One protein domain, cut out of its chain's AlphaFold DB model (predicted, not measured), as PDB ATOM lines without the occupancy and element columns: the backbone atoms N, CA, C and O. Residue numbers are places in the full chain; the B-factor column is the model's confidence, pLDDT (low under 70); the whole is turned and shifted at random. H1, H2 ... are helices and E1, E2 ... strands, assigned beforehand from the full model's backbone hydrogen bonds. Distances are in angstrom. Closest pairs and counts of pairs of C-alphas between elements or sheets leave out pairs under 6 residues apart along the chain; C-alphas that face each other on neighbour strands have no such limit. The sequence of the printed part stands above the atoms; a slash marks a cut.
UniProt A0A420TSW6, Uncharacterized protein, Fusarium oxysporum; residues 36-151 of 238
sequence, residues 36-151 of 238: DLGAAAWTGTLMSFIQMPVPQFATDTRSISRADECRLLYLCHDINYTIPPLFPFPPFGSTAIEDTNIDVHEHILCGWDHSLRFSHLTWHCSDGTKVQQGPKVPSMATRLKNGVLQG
ATOM      1  N   ASP A  36     154.502  91.425 172.361       84.81
ATOM      2  CA  ASP A  36     155.300  92.540 172.867       84.81
ATOM      3  C   ASP A  36     155.195  93.720 171.898       84.81
ATOM      4  O   ASP A  36     155.946  93.835 170.926       84.81
ATOM      5  N   LEU A  37     154.236  94.612 172.162       86.00
ATOM      6  CA  LEU A  37     154.024  95.804 171.340       86.00
ATOM      7  C   LEU A  37     155.217  96.767 171.381       86.00
ATOM      8  O   LEU A  37     155.429  97.501 170.419       86.00
ATOM      9  N   GLY A  38     156.015  96.764 172.453       84.62
ATOM     10  CA  GLY A  38     157.213  97.593 172.564       84.62
ATOM     11  C   GLY A  38     158.324  97.101 171.641       84.62
ATOM     12  O   GLY A  38     158.893  97.887 170.879       84.62
ATOM     13  N   ALA A  39     158.585  95.793 171.658       84.56
ATOM     14  CA  ALA A  39     159.504  95.148 170.729       84.56
ATOM     15  C   ALA A  39     159.029  95.328 169.284       84.56
ATOM     16  O   ALA A  39     159.806  95.790 168.451       84.56
ATOM     17  N   ALA A  40     157.747  95.070 169.010       86.00
ATOM     18  CA  ALA A  40     157.144  95.231 167.688       86.00
ATOM     19  C   ALA A  40     157.300  96.661 167.148       86.00
ATOM     20  O   ALA A  40     157.667  96.866 165.990       86.00
ATOM     21  N   ALA A  41     157.063  97.659 168.001       85.31
ATOM     22  CA  ALA A  41     157.197  99.068 167.661       85.31
ATOM     23  C   ALA A  41     158.659  99.460 167.383       85.31
ATOM     24  O   ALA A  41     158.936 100.155 166.405       85.31
ATOM     25  N   TRP A  42     159.603  98.977 168.196       82.69
ATOM     26  CA  TRP A  42     161.033  99.223 167.999       82.69
ATOM     27  C   TRP A  42     161.579  98.559 166.729       82.69
ATOM     28  O   TRP A  42     162.357  99.172 165.995       82.69
ATOM     29  N   THR A  43     161.167  97.320 166.448       81.75
ATOM     30  CA  THR A  43     161.621  96.562 165.277       81.75
ATOM     31  C   THR A  43     160.785  96.828 164.034       81.75
ATOM     32  O   THR A  43     161.069  96.239 162.994       81.75
ATOM     33  N   GLY A  44     159.768  97.692 164.102       82.12
ATOM     34  CA  GLY A  44     158.866  97.971 162.984       82.12
ATOM     35  C   GLY A  44     158.176  96.716 162.444       82.12
ATOM     36  O   GLY A  44     158.009  96.590 161.234       82.12
ATOM     37  N   THR A  45     157.829  95.764 163.313       84.12
ATOM     38  CA  THR A  45     157.232  94.471 162.946       84.12
ATOM     39  C   THR A  45     155.755  94.436 163.341       84.12
ATOM     40  O   THR A  45     155.370  94.921 164.404       84.12
ATOM     41  N   LEU A  46     154.918  93.836 162.499       86.62
ATOM     42  CA  LEU A  46     153.531  93.509 162.794       86.62
ATOM     43  C   LEU A  46     153.507  92.183 163.559       86.62
ATOM     44  O   LEU A  46     153.795  91.120 163.002       86.62
ATOM     45  N   MET A  47     153.213  92.255 164.853       87.38
ATOM     46  CA  MET A  47     153.087  91.097 165.734       87.38
ATOM     47  C   MET A  47     151.638  90.708 165.984       87.38
ATOM     48  O   MET A  47     151.388  89.512 166.068       87.38
ATOM     49  N   SER A  48     150.726  91.678 166.085       89.69
ATOM     50  CA  SER A  48     149.304  91.477 166.380       89.69
ATOM     51  C   SER A  48     148.424  92.391 165.537       89.69
ATOM     52  O   SER A  48     148.826  93.509 165.200       89.69
ATOM     53  N   PHE A  49     147.195  91.944 165.262       91.56
ATOM     54  CA  PHE A  49     146.171  92.770 164.627       91.56
ATOM     55  C   PHE A  49     145.929  94.087 165.383       91.56
ATOM     56  O   PHE A  49     145.589  95.077 164.749       91.56
ATOM     57  N   ILE A  50     146.180  94.148 166.699       92.06
ATOM     58  CA  ILE A  50     145.955  95.357 167.508       92.06
ATOM     59  C   ILE A  50     146.816  96.558 167.065       92.06
ATOM     60  O   ILE A  50     146.481  97.706 167.333       92.06
ATOM     61  N   GLN A  51     147.929  96.304 166.362       90.75
ATOM     62  CA  GLN A  51     148.807  97.349 165.819       90.75
ATOM     63  C   GLN A  51     148.267  97.993 164.542       90.75
ATOM     64  O   GLN A  51     148.774  99.031 164.118       90.75
ATOM     65  N   MET A  52     147.273  97.370 163.910       88.69
ATOM     66  CA  MET A  52     146.725  97.833 162.646       88.69
ATOM     67  C   MET A  52     146.006  99.176 162.813       88.69
ATOM     68  O   MET A  52     145.263  99.342 163.780       88.69
ATOM     69  N   PRO A  53     146.123 100.115 161.858       88.75
ATOM     70  CA  PRO A  53     145.391 101.380 161.915       88.75
ATOM     71  C   PRO A  53     143.886 101.150 161.780       88.75
ATOM     72  O   PRO A  53     143.453 100.397 160.901       88.75
ATOM     73  N   VAL A  54     143.090 101.777 162.644       91.06
ATOM     74  CA  VAL A  54     141.626 101.701 162.554       91.06
ATOM     75  C   VAL A  54     141.184 102.453 161.294       91.06
ATOM     76  O   VAL A  54     141.665 103.566 161.065       91.06
ATOM     77  N   PRO A  55     140.338 101.859 160.433       88.81
ATOM     78  CA  PRO A  55     139.836 102.562 159.261       88.81
ATOM     79  C   PRO A  55     138.930 103.724 159.680       88.81
ATOM     80  O   PRO A  55     138.290 103.686 160.727       88.81
ATOM     81  N   GLN A  56     138.836 104.748 158.836       87.06
ATOM     82  CA  GLN A  56     137.802 105.765 159.004       87.06
ATOM     83  C   GLN A  56     136.441 105.173 158.635       87.06
ATOM     84  O   GLN A  56     136.300 104.527 157.591       87.06
ATOM     85  N   PHE A  57     135.440 105.423 159.472       89.44
ATOM     86  CA  PHE A  57     134.082 104.939 159.262       89.44
ATOM     87  C   PHE A  57     133.207 106.016 158.626       89.44
ATOM     88  O   PHE A  57     133.330 107.206 158.916       89.44
ATOM     89  N   ALA A  58     132.300 105.596 157.746       86.25
ATOM     90  CA  ALA A  58     131.274 106.482 157.219       86.25
ATOM     91  C   ALA A  58     130.207 106.750 158.294       86.25
ATOM     92  O   ALA A  58     129.950 105.902 159.149       86.25
ATOM     93  N   THR A  59     129.541 107.901 158.227       83.06
ATOM     94  CA  THR A  59     128.485 108.288 159.182       83.06
ATOM     95  C   THR A  59     127.302 107.311 159.218       83.06
ATOM     96  O   THR A  59     126.585 107.248 160.208       83.06
ATOM     97  N   ASP A  60     127.068 106.564 158.137       87.69
ATOM     98  CA  ASP A  60     126.000 105.570 157.999       87.69
ATOM     99  C   ASP A  60     126.469 104.131 158.263       87.69
ATOM    100  O   ASP A  60     125.717 103.184 158.005       87.69
ATOM    101  N   THR A  61     127.691 103.957 158.782       90.56
ATOM    102  CA  THR A  61     128.199 102.649 159.210       90.56
ATOM    103  C   THR A  61     127.218 102.056 160.221       90.56
ATOM    104  O   THR A  61     126.778 102.739 161.137       90.56
ATOM    105  N   ARG A  62     126.837 100.790 160.031       94.31
ATOM    106  CA  ARG A  62     125.900 100.076 160.924       94.31
ATOM    107  C   ARG A  62     126.564  98.982 161.740       94.31
ATOM    108  O   ARG A  62     126.015  98.533 162.736       94.31
ATOM    109  N   SER A  63     127.733  98.537 161.305       96.06
ATOM    110  CA  SER A  63     128.517  97.503 161.962       96.06
ATOM    111  C   SER A  63     129.985  97.696 161.638       96.06
ATOM    112  O   SER A  63     130.312  98.093 160.516       96.06
ATOM    113  N   ILE A  64     130.851  97.330 162.570       96.19
ATOM    114  CA  ILE A  64     132.302  97.306 162.379       96.19
ATOM    115  C   ILE A  64     132.825  95.886 162.568       96.19
ATOM    116  O   ILE A  64     132.149  95.039 163.154       96.19
ATOM    117  N   SER A  65     134.018  95.594 162.050       97.12
ATOM    118  CA  SER A  65     134.642  94.299 162.333       97.12
ATOM    119  C   SER A  65     134.945  94.199 163.835       97.12
ATOM    120  O   SER A  65     135.318  95.199 164.453       97.12
ATOM    121  N   ARG A  66     134.843  93.004 164.431       96.75
ATOM    122  CA  ARG A  66     135.241  92.821 165.842       96.75
ATOM    123  C   ARG A  66     136.719  93.151 166.061       96.75
ATOM    124  O   ARG A  66     137.113  93.602 167.128       96.75
ATOM    125  N   ALA A  67     137.548  92.983 165.031       96.38
ATOM    126  CA  ALA A  67     138.946  93.394 165.071       96.38
ATOM    127  C   ALA A  67     139.104  94.923 165.157       96.38
ATOM    128  O   ALA A  67     140.042  95.410 165.785       96.38
ATOM    129  N   ASP A  68     138.218  95.694 164.532       95.56
ATOM    130  CA  ASP A  68     138.202  97.158 164.621       95.56
ATOM    131  C   ASP A  68     137.694  97.599 165.993       95.56
ATOM    132  O   ASP A  68     138.281  98.497 166.591       95.56
ATOM    133  N   GLU A  69     136.670  96.916 166.513       95.25
ATOM    134  CA  GLU A  69     136.136  97.129 167.860       95.25
ATOM    135  C   GLU A  69     137.227  96.922 168.918       95.25
ATOM    136  O   GLU A  69     137.514  97.835 169.688       95.25
ATOM    137  N   CYS A  70     137.928  95.782 168.884       94.81
ATOM    138  CA  CYS A  70     139.059  95.514 169.772       94.81
ATOM    139  C   CYS A  70     140.138  96.600 169.697       94.81
ATOM    140  O   CYS A  70     140.704  97.004 170.712       94.81
ATOM    141  N   ARG A  71     140.457  97.071 168.489       94.56
ATOM    142  CA  ARG A  71     141.472  98.111 168.302       94.56
ATOM    143  C   ARG A  71     141.040  99.441 168.884       94.56
ATOM    144  O   ARG A  71     141.864 100.096 169.511       94.56
ATOM    145  N   LEU A  72     139.782  99.825 168.683       94.06
ATOM    146  CA  LEU A  72     139.227 101.024 169.292       94.06
ATOM    147  C   LEU A  72     139.257 100.901 170.813       94.06
ATOM    148  O   LEU A  72     139.916 101.722 171.432       94.06
ATOM    149  N   LEU A  73     138.712  99.830 171.395       93.25
ATOM    150  CA  LEU A  73     138.749  99.576 172.843       93.25
ATOM    151  C   LEU A  73     140.161  99.720 173.434       93.25
ATOM    152  O   LEU A  73     140.381 100.471 174.385       93.25
ATOM    153  N   TYR A  74     141.147  99.072 172.809       93.00
ATOM    154  CA  TYR A  74     142.541  99.162 173.242       93.00
ATOM    155  C   TYR A  74     143.122 100.579 173.103       93.00
ATOM    156  O   TYR A  74     143.877 101.040 173.958       93.00
ATOM    157  N   LEU A  75     142.795 101.303 172.029       91.69
ATOM    158  CA  LEU A  75     143.304 102.656 171.787       91.69
ATOM    159  C   LEU A  75     142.645 103.699 172.694       91.69
ATOM    160  O   LEU A  75     143.340 104.608 173.155       91.69
ATOM    161  N   CYS A  76     141.360 103.538 172.999       86.38
ATOM    162  CA  CYS A  76     140.600 104.368 173.931       86.38
ATOM    163  C   CYS A  76     141.142 104.268 175.360       86.38
ATOM    164  O   CYS A  76     141.043 105.238 176.111       86.38
ATOM    165  N   HIS A  77     141.822 103.162 175.699       72.06
ATOM    166  CA  HIS A  77     142.374 102.913 177.034       72.06
ATOM    167  C   HIS A  77     141.316 103.097 178.130       72.06
ATOM    168  O   HIS A  77     141.596 103.712 179.167       72.06
ATOM    169  N   ASP A  78     140.116 102.561 177.906       67.56
ATOM    170  CA  ASP A  78     139.185 102.329 179.006       67.56
ATOM    171  C   ASP A  78     139.889 101.434 180.051       67.56
ATOM    172  O   ASP A  78     140.834 100.696 179.740       67.56
ATOM    173  N   ILE A  79     139.503 101.566 181.318       66.81
ATOM    174  CA  ILE A  79     140.177 101.017 182.499       66.81
ATOM    175  C   ILE A  79     140.480  99.517 182.371       66.81
ATOM    176  O   ILE A  79     141.504  99.048 182.874       66.81
ATOM    177  N   ASN A  80     139.648  98.810 181.613       75.25
ATOM    178  CA  ASN A  80     139.702  97.374 181.384       75.25
ATOM    179  C   ASN A  80     140.572  96.959 180.181       75.25
ATOM    180  O   ASN A  80     141.139  95.869 180.163       75.25
ATOM    181  N   TYR A  81     140.792  97.846 179.207       82.88
ATOM    182  CA  TYR A  81     141.428  97.516 177.922       82.88
ATOM    183  C   TYR A  81     142.870  98.030 177.802       82.88
ATOM    184  O   TYR A  81     143.365  98.330 176.718       82.88
ATOM    185  N   THR A  82     143.587  98.120 178.926       83.88
ATOM    186  CA  THR A  82     144.983  98.608 178.964       83.88
ATOM    187  C   THR A  82     146.024  97.561 178.557       83.88
ATOM    188  O   THR A  82     147.195  97.893 178.346       83.88
ATOM    189  N   ILE A  83     145.615  96.297 178.435       87.12
ATOM    190  CA  ILE A  83     146.460  95.162 178.056       87.12
ATOM    191  C   ILE A  83     145.901  94.583 176.749       87.12
ATOM    192  O   ILE A  83     144.693  94.354 176.668       87.12
ATOM    193  N   PRO A  84     146.732  94.352 175.713       89.44
ATOM    194  CA  PRO A  84     146.251  93.755 174.471       89.44
ATOM    195  C   PRO A  84     145.795  92.299 174.693       89.44
ATOM    196  O   PRO A  84     146.170  91.690 175.698       89.44
ATOM    197  N   PRO A  85     145.046  91.707 173.742       90.00
ATOM    198  CA  PRO A  85     144.727  90.280 173.775       90.00
ATOM    199  C   PRO A  85     145.983  89.416 173.941       90.00
ATOM    200  O   PRO A  85     147.077  89.832 173.558       90.00
ATOM    201  N   LEU A  86     145.848  88.200 174.479       87.88
ATOM    202  CA  LEU A  86     147.008  87.322 174.682       87.88
ATOM    203  C   LEU A  86     147.576  86.825 173.348       87.88
ATOM    204  O   LEU A  86     148.792  86.685 173.198       87.88
ATOM    205  N   PHE A  87     146.693  86.566 172.382       88.69
ATOM    206  CA  PHE A  87     147.053  86.047 171.069       88.69
ATOM    207  C   PHE A  87     146.962  87.117 169.976       88.69
ATOM    208  O   PHE A  87     146.123  88.016 170.035       88.69
ATOM    209  N   PRO A  88     147.809  87.035 168.935       89.44
ATOM    210  CA  PRO A  88     147.894  88.055 167.890       89.44
ATOM    211  C   PRO A  88     146.775  88.000 166.845       89.44
ATOM    212  O   PRO A  88     146.800  88.785 165.893       89.44
ATOM    213  N   PHE A  89     145.845  87.056 166.982       89.94
ATOM    214  CA  PHE A  89     144.843  86.740 165.974       89.94
ATOM    215  C   PHE A  89     143.564  87.559 166.203       89.94
ATOM    216  O   PHE A  89     143.112  87.660 167.344       89.94
ATOM    217  N   PRO A  90     142.994  88.173 165.150       93.38
ATOM    218  CA  PRO A  90     141.770  88.949 165.279       93.38
ATOM    219  C   PRO A  90     140.557  88.041 165.531       93.38
ATOM    220  O   PRO A  90     140.516  86.922 165.010       93.38
ATOM    221  N   PRO A  91     139.531  88.529 166.247       94.88
ATOM    222  CA  PRO A  91     138.246  87.847 166.295       94.88
ATOM    223  C   PRO A  91     137.581  87.877 164.917       94.88
ATOM    224  O   PRO A  91     137.736  88.826 164.143       94.88
ATOM    225  N   PHE A  92     136.797  86.846 164.618       94.25
ATOM    226  CA  PHE A  92     136.022  86.788 163.384       94.25
ATOM    227  C   PHE A  92     134.734  87.615 163.472       94.25
ATOM    228  O   PHE A  92     134.167  87.837 164.544       94.25
ATOM    229  N   GLY A  93     134.217  88.001 162.306       95.50
ATOM    230  CA  GLY A  93     132.914  88.642 162.156       95.50
ATOM    231  C   GLY A  93     132.878  90.118 162.555       95.50
ATOM    232  O   GLY A  93     133.894  90.817 162.587       95.50
ATOM    233  N   SER A  94     131.666  90.598 162.803       96.88
ATOM    234  CA  SER A  94     131.356  92.004 163.040       96.88
ATOM    235  C   SER A  94     130.347  92.167 164.167       96.88
ATOM    236  O   SER A  94     129.592  91.240 164.472       96.88
ATOM    237  N   THR A  95     130.314  93.372 164.724       96.31
ATOM    238  CA  THR A  95     129.368  93.790 165.759       96.31
ATOM    239  C   THR A  95     128.612  95.012 165.251       96.31
ATOM    240  O   THR A  95     129.193  95.889 164.602       96.31
ATOM    241  N   ALA A  96     127.290  95.017 165.442       96.44
ATOM    242  CA  ALA A  96     126.459  96.171 165.116       96.44
ATOM    243  C   ALA A  96     126.880  97.344 166.000       96.44
ATOM    244  O   ALA A  96     127.211  97.119 167.158       96.44
ATOM    245  N   ILE A  97     126.872  98.575 165.482       94.62
ATOM    246  CA  ILE A  97     127.324  99.726 166.275       94.62
ATOM    247  C   ILE A  97     126.526  99.801 167.568       94.62
ATOM    248  O   ILE A  97     127.143  99.896 168.608       94.62
ATOM    249  N   GLU A  98     125.198  99.659 167.535       93.56
ATOM    250  CA  GLU A  98     124.362  99.669 168.745       93.56
ATOM    251  C   GLU A  98     124.724  98.633 169.827       93.56
ATOM    252  O   GLU A  98     124.339  98.826 170.978       93.56
ATOM    253  N   ASP A  99     125.450  97.574 169.464       94.94
ATOM    254  CA  ASP A  99     125.885  96.492 170.351       94.94
ATOM    255  C   ASP A  99     127.358  96.641 170.796       94.94
ATOM    256  O   ASP A  99     127.872  95.769 171.497       94.94
ATOM    257  N   THR A 100     128.063  97.699 170.373       93.06
ATOM    258  CA  THR A 100     129.452  97.964 170.793       93.06
ATOM    259  C   THR A 100     129.516  98.747 172.110       93.06
ATOM    260  O   THR A 100     128.529  99.315 172.577       93.06
ATOM    261  N   ASN A 101     130.693  98.785 172.737       90.94
ATOM    262  CA  ASN A 101     130.930  99.618 173.919       90.94
ATOM    263  C   ASN A 101     130.744 101.119 173.589       90.94
ATOM    264  O   ASN A 101     131.087 101.579 172.499       90.94
ATOM    265  N   ILE A 102     130.232 101.912 174.534       89.50
ATOM    266  CA  ILE A 102     129.927 103.336 174.320       89.50
ATOM    267  C   ILE A 102     131.139 104.174 173.873       89.50
ATOM    268  O   ILE A 102     130.985 105.056 173.026       89.50
ATOM    269  N   ASP A 103     132.342 103.869 174.361       89.38
ATOM    270  CA  ASP A 103     133.569 104.562 173.957       89.38
ATOM    271  C   ASP A 103     133.894 104.271 172.484       89.38
ATOM    272  O   ASP A 103     134.335 105.147 171.733       89.38
ATOM    273  N   VAL A 104     133.586 103.056 172.018       92.00
ATOM    274  CA  VAL A 104     133.705 102.687 170.603       92.00
ATOM    275  C   VAL A 104     132.755 103.533 169.751       92.00
ATOM    276  O   VAL A 104     133.172 104.016 168.698       92.00
ATOM    277  N   HIS A 105     131.525 103.807 170.208       90.69
ATOM    278  CA  HIS A 105     130.581 104.662 169.467       90.69
ATOM    279  C   HIS A 105     131.140 106.069 169.259       90.69
ATOM    280  O   HIS A 105     131.060 106.611 168.152       90.69
ATOM    281  N   GLU A 106     131.700 106.668 170.315       89.81
ATOM    282  CA  GLU A 106     132.272 108.013 170.248       89.81
ATOM    283  C   GLU A 106     133.418 108.060 169.234       89.81
ATOM    284  O   GLU A 106     133.489 108.959 168.390       89.81
ATOM    285  N   HIS A 107     134.287 107.053 169.262       91.81
ATOM    286  CA  HIS A 107     135.481 107.037 168.432       91.81
ATOM    287  C   HIS A 107     135.256 106.588 166.989       91.81
ATOM    288  O   HIS A 107     136.019 107.009 166.119       91.81
ATOM    289  N   ILE A 108     134.184 105.854 166.689       91.00
ATOM    290  CA  ILE A 108     133.737 105.644 165.304       91.00
ATOM    291  C   ILE A 108     133.393 106.988 164.641       91.00
ATOM    292  O   ILE A 108     133.680 107.195 163.462       91.00
ATOM    293  N   LEU A 109     132.787 107.913 165.393       88.00
ATOM    294  CA  LEU A 109     132.242 109.169 164.869       88.00
ATOM    295  C   LEU A 109     133.163 110.380 165.055       88.00
ATOM    296  O   LEU A 109     132.835 111.471 164.584       88.00
ATOM    297  N   CYS A 110     134.310 110.230 165.719       88.81
ATOM    298  CA  CYS A 110     135.126 111.386 166.088       88.81
ATOM    299  C   CYS A 110     135.882 112.018 164.904       88.81
ATOM    300  O   CYS A 110     136.407 113.119 165.045       88.81
ATOM    301  N   GLY A 111     135.952 111.347 163.747       84.44
ATOM    302  CA  GLY A 111     136.579 111.880 162.529       84.44
ATOM    303  C   GLY A 111     138.108 111.989 162.582       84.44
ATOM    304  O   GLY A 111     138.694 112.696 161.762       84.44
ATOM    305  N   TRP A 112     138.751 111.309 163.535       86.00
ATOM    306  CA  TRP A 112     140.206 111.278 163.704       86.00
ATOM    307  C   TRP A 112     140.769 109.901 163.349       86.00
ATOM    308  O   TRP A 112     140.066 108.900 163.422       86.00
ATOM    309  N   ASP A 113     142.055 109.855 162.993       86.88
ATOM    310  CA  ASP A 113     142.763 108.598 162.750       86.88
ATOM    311  C   ASP A 113     143.251 107.978 164.067       86.88
ATOM    312  O   ASP A 113     144.068 108.575 164.780       86.88
ATOM    313  N   HIS A 114     142.845 106.737 164.347       90.00
ATOM    314  CA  HIS A 114     143.331 105.975 165.502       90.00
ATOM    315  C   HIS A 114     144.376 104.947 165.096       90.00
ATOM    316  O   HIS A 114     144.159 104.077 164.250       90.00
ATOM    317  N   SER A 115     145.547 105.033 165.725       88.31
ATOM    318  CA  SER A 115     146.627 104.076 165.498       88.31
ATOM    319  C   SER A 115     147.653 104.079 166.621       88.31
ATOM    320  O   SER A 115     147.870 105.089 167.297       88.31
ATOM    321  N   LEU A 116     148.349 102.951 166.770       87.38
ATOM    322  CA  LEU A 116     149.573 102.895 167.553       87.38
ATOM    323  C   LEU A 116     150.728 103.492 166.754       87.38
ATOM    324  O   LEU A 116     150.945 103.174 165.585       87.38
ATOM    325  N   ARG A 117     151.510 104.344 167.417       84.62
ATOM    326  CA  ARG A 117     152.656 105.016 166.815       84.62
ATOM    327  C   ARG A 117     153.869 104.884 167.713       84.62
ATOM    328  O   ARG A 117     153.858 105.318 168.864       84.62
ATOM    329  N   PHE A 118     154.946 104.346 167.154       84.25
ATOM    330  CA  PHE A 118     156.223 104.336 167.844       84.25
ATOM    331  C   PHE A 118     156.797 105.756 167.906       84.25
ATOM    332  O   PHE A 118     156.992 106.402 166.874       84.25
ATOM    333  N   SER A 119     157.065 106.243 169.117       84.94
ATOM    334  CA  SER A 119     157.683 107.554 169.327       84.94
ATOM    335  C   SER A 119     159.194 107.430 169.500       84.94
ATOM    336  O   SER A 119     159.954 107.912 168.666       84.94
ATOM    337  N   HIS A 120     159.640 106.792 170.582       85.81
ATOM    338  CA  HIS A 120     161.051 106.616 170.904       85.81
ATOM    339  C   HIS A 120     161.223 105.589 172.031       85.81
ATOM    340  O   HIS A 120     160.300 105.325 172.800       85.81
ATOM    341  N   LEU A 121     162.435 105.056 172.157       86.38
ATOM    342  CA  LEU A 121     162.943 104.401 173.355       86.38
ATOM    343  C   LEU A 121     163.742 105.410 174.173       86.38
ATOM    344  O   LEU A 121     164.432 106.259 173.609       86.38
ATOM    345  N   THR A 122     163.690 105.286 175.496       90.06
ATOM    346  CA  THR A 122     164.585 106.018 176.399       90.06
ATOM    347  C   THR A 122     165.522 105.029 177.076       90.06
ATOM    348  O   THR A 122     165.095 104.206 177.880       90.06
ATOM    349  N   TRP A 123     166.808 105.125 176.764       88.38
ATOM    350  CA  TRP A 123     167.870 104.369 177.411       88.38
ATOM    351  C   TRP A 123     168.298 105.070 178.692       88.38
ATOM    352  O   TRP A 123     168.613 106.259 178.673       88.38
ATOM    353  N   HIS A 124     168.334 104.327 179.793       92.88
ATOM    354  CA  HIS A 124     168.897 104.780 181.058       92.88
ATOM    355  C   HIS A 124     170.321 104.239 181.181       92.88
ATOM    356  O   HIS A 124     170.521 103.037 181.352       92.88
ATOM    357  N   CYS A 125     171.310 105.116 181.048       92.44
ATOM    358  CA  CYS A 125     172.719 104.751 181.086       92.44
ATOM    359  C   CYS A 125     173.238 104.680 182.532       92.44
ATOM    360  O   CYS A 125     172.694 105.304 183.445       92.44
ATOM    361  N   SER A 126     174.315 103.919 182.750       91.81
ATOM    362  CA  SER A 126     174.906 103.700 184.081       91.81
ATOM    363  C   SER A 126     175.488 104.964 184.719       91.81
ATOM    364  O   SER A 126     175.654 105.019 185.932       91.81
ATOM    365  N   ASP A 127     175.795 105.978 183.911       93.25
ATOM    366  CA  ASP A 127     176.241 107.304 184.351       93.25
ATOM    367  C   ASP A 127     175.073 108.240 184.725       93.25
ATOM    368  O   ASP A 127     175.286 109.411 185.037       93.25
ATOM    369  N   GLY A 128     173.834 107.738 184.701       92.12
ATOM    370  CA  GLY A 128     172.623 108.501 184.989       92.12
ATOM    371  C   GLY A 128     172.091 109.307 183.802       92.12
ATOM    372  O   GLY A 128     171.053 109.963 183.936       92.12
ATOM    373  N   THR A 129     172.750 109.261 182.640       93.81
ATOM    374  CA  THR A 129     172.254 109.934 181.437       93.81
ATOM    375  C   THR A 129     171.052 109.199 180.841       93.81
ATOM    376  O   THR A 129     170.878 107.987 181.000       93.81
ATOM    377  N   LYS A 130     170.181 109.959 180.168       94.69
ATOM    378  CA  LYS A 130     169.047 109.422 179.413       94.69
ATOM    379  C   LYS A 130     169.253 109.706 177.936       94.69
ATOM    380  O   LYS A 130     169.380 110.869 177.556       94.69
ATOM    381  N   VAL A 131     169.252 108.665 177.113       93.00
ATOM    382  CA  VAL A 131     169.409 108.784 175.659       93.00
ATOM    383  C   VAL A 131     168.114 108.366 174.985       93.00
ATOM    384  O   VAL A 131     167.649 107.247 175.175       93.00
ATOM    385  N   GLN A 132     167.530 109.255 174.183       90.50
ATOM    386  CA  GLN A 132     166.353 108.923 173.388       90.50
ATOM    387  C   GLN A 132     166.762 108.404 172.011       90.50
ATOM    388  O   GLN A 132     167.576 109.013 171.319       90.50
ATOM    389  N   GLN A 133     166.168 107.287 171.609       84.31
ATOM    390  CA  GLN A 133     166.342 106.688 170.293       84.31
ATOM    391  C   GLN A 133     164.969 106.466 169.668       84.31
ATOM    392  O   GLN A 133     164.205 105.616 170.109       84.31
ATOM    393  N   GLY A 134     164.657 107.214 168.619       80.94
ATOM    394  CA  GLY A 134     163.397 107.093 167.896       80.94
ATOM    395  C   GLY A 134     163.563 107.486 166.434       80.94
ATOM    396  O   GLY A 134     164.592 108.062 166.058       80.94
ATOM    397  N   PRO A 135     162.586 107.154 165.584       73.50
ATOM    398  CA  PRO A 135     162.600 107.589 164.203       73.50
ATOM    399  C   PRO A 135     162.514 109.121 164.132       73.50
ATOM    400  O   PRO A 135     161.821 109.763 164.917       73.50
ATOM    401  N   LYS A 136     163.210 109.724 163.156       69.69
ATOM    402  CA  LYS A 136     163.137 111.180 162.912       69.69
ATOM    403  C   LYS A 136     161.729 111.631 162.518       69.69
ATOM    404  O   LYS A 136     161.372 112.783 162.736       69.69
ATOM    405  N   VAL A 137     160.961 110.723 161.918       67.25
ATOM    406  CA  VAL A 137     159.559 110.902 161.552       67.25
ATOM    407  C   VAL A 137     158.795 109.713 162.122       67.25
ATOM    408  O   VAL A 137     159.164 108.578 161.812       67.25
ATOM    409  N   PRO A 138     157.758 109.927 162.942       65.25
ATOM    410  CA  PRO A 138     156.940 108.828 163.422       65.25
ATOM    411  C   PRO A 138     156.320 108.072 162.243       65.25
ATOM    412  O   PRO A 138     155.712 108.683 161.367       65.25
ATOM    413  N   SER A 139     156.487 106.752 162.215       65.44
ATOM    414  CA  SER A 139     155.938 105.887 161.170       65.44
ATOM    415  C   SER A 139     154.878 104.968 161.762       65.44
ATOM    416  O   SER A 139     155.024 104.489 162.887       65.44
ATOM    417  N   MET A 140     153.826 104.729 160.986       60.62
ATOM    418  CA  MET A 140     152.788 103.732 161.264       60.62
ATOM    419  C   MET A 140     153.037 102.419 160.512       60.62
ATOM    420  O   MET A 140     152.312 101.452 160.707       60.62
ATOM    421  N   ALA A 141     154.038 102.377 159.627       61.38
ATOM    422  CA  ALA A 141     154.293 101.205 158.807       61.38
ATOM    423  C   ALA A 141     154.894 100.075 159.652       61.38
ATOM    424  O   ALA A 141     155.988 100.209 160.203       61.38
ATOM    425  N   THR A 142     154.191  98.949 159.693       71.94
ATOM    426  CA  THR A 142     154.678  97.693 160.262       71.94
ATOM    427  C   THR A 142     154.966  96.688 159.153       71.94
ATOM    428  O   THR A 142     154.185  96.538 158.211       71.94
ATOM    429  N   ARG A 143     156.086  95.977 159.269       76.69
ATOM    430  CA  ARG A 143     156.473  94.878 158.378       76.69
ATOM    431  C   ARG A 143     155.878  93.571 158.867       76.69
ATOM    432  O   ARG A 143     155.955  93.270 160.053       76.69
ATOM    433  N   LEU A 144     155.341  92.765 157.968       72.50
ATOM    434  CA  LEU A 144     154.960  91.392 158.284       72.50
ATOM    435  C   LEU A 144     156.192  90.579 158.706       72.50
ATOM    436  O   LEU A 144     157.324  90.913 158.356       72.50
ATOM    437  N   LYS A 145     155.982  89.468 159.425       68.50
ATOM    438  CA  LYS A 145     157.058  88.574 159.916       68.50
ATOM    439  C   LYS A 145     157.877  87.885 158.801       68.50
ATOM    440  O   LYS A 145     158.760  87.079 159.090       68.50
ATOM    441  N   ASN A 146     157.585  88.187 157.538       65.88
ATOM    442  CA  ASN A 146     158.322  87.780 156.342       65.88
ATOM    443  C   ASN A 146     159.173  88.924 155.742       65.88
ATOM    444  O   ASN A 146     159.683  88.782 154.634       65.88
ATOM    445  N   GLY A 147     159.295  90.064 156.433       63.69
ATOM    446  CA  GLY A 147     160.025  91.246 155.965       63.69
ATOM    447  C   GLY A 147     159.283  92.080 154.913       63.69
ATOM    448  O   GLY A 147     159.818  93.079 154.439       63.69
ATOM    449  N   VAL A 148     158.055  91.703 154.538       67.06
ATOM    450  CA  VAL A 148     157.258  92.418 153.533       67.06
ATOM    451  C   VAL A 148     156.479  93.552 154.195       67.06
ATOM    452  O   VAL A 148     155.867  93.383 155.252       67.06
ATOM    453  N   LEU A 149     156.496  94.729 153.572       63.94
ATOM    454  CA  LEU A 149     155.668  95.853 153.999       63.94
ATOM    455  C   LEU A 149     154.191  95.547 153.742       63.94
ATOM    456  O   LEU A 149     153.820  94.922 152.750       63.94
ATOM    457  N   GLN A 150     153.339  96.019 154.640       62.44
ATOM    458  CA  GLN A 150     151.900  95.886 154.492       62.44
ATOM    459  C   GLN A 150     151.408  96.489 153.161       62.44
ATOM    460  O   GLN A 150     151.657  97.660 152.885       62.44
ATOM    461  N   GLY A 151     150.725  95.675 152.341       54.12
ATOM    462  CA  GLY A 151     150.166  96.078 151.040       54.12
ATOM    463  C   GLY A 151     150.397  95.097 149.880       54.12
ATOM    464  O   GLY A 151     149.776  95.251 148.834       54.12
TER     465      GLY A 151
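What this domain is: This is residues 36 to 151 of the 238 residues of an uncharacterized protein of Fusarium oxysporum (UniProt A0A420TSW6). Little regular structure: hairpin E3 E4 makes one end of an elongated, mostly looped domain, H2, H3 and sheet E1 E2 the other, with H1 between. Of 116 printed residues, 40 are in three helices and four strands, mixed in class, both sheets antiparallel. It is only just loose, radius of gyration of the C-alphas 16.3 A, spanning 55 by 32 by 27 A.

Where its parts are: E3 is residues 121 to 124, E4 130 to 133, ending at C-alpha (166.342, 106.688, 170.293). E1 is 63 to 65, E2 94 to 96. H1 is 37 to 43, from C-alpha (154.024, 95.804, 171.340), H2 66 to 76, H3 102 to 109.

How they stand to each other: In hairpin E3 E4, N 121 and O 133 are within hydrogen-bond range, 2.8 A. H2 and H3 touch, about perpendicular at 81 degrees, closest C-alphas 72 and 104, 5.9 A. In H3, 3 of 4 O i to N i+4 pairs are within range.

The domain as a whole: The printed part has no cut. Long links include H2 to E2. In the printed part 15 residues have pLDDT under 70, among them residues 145 to 151.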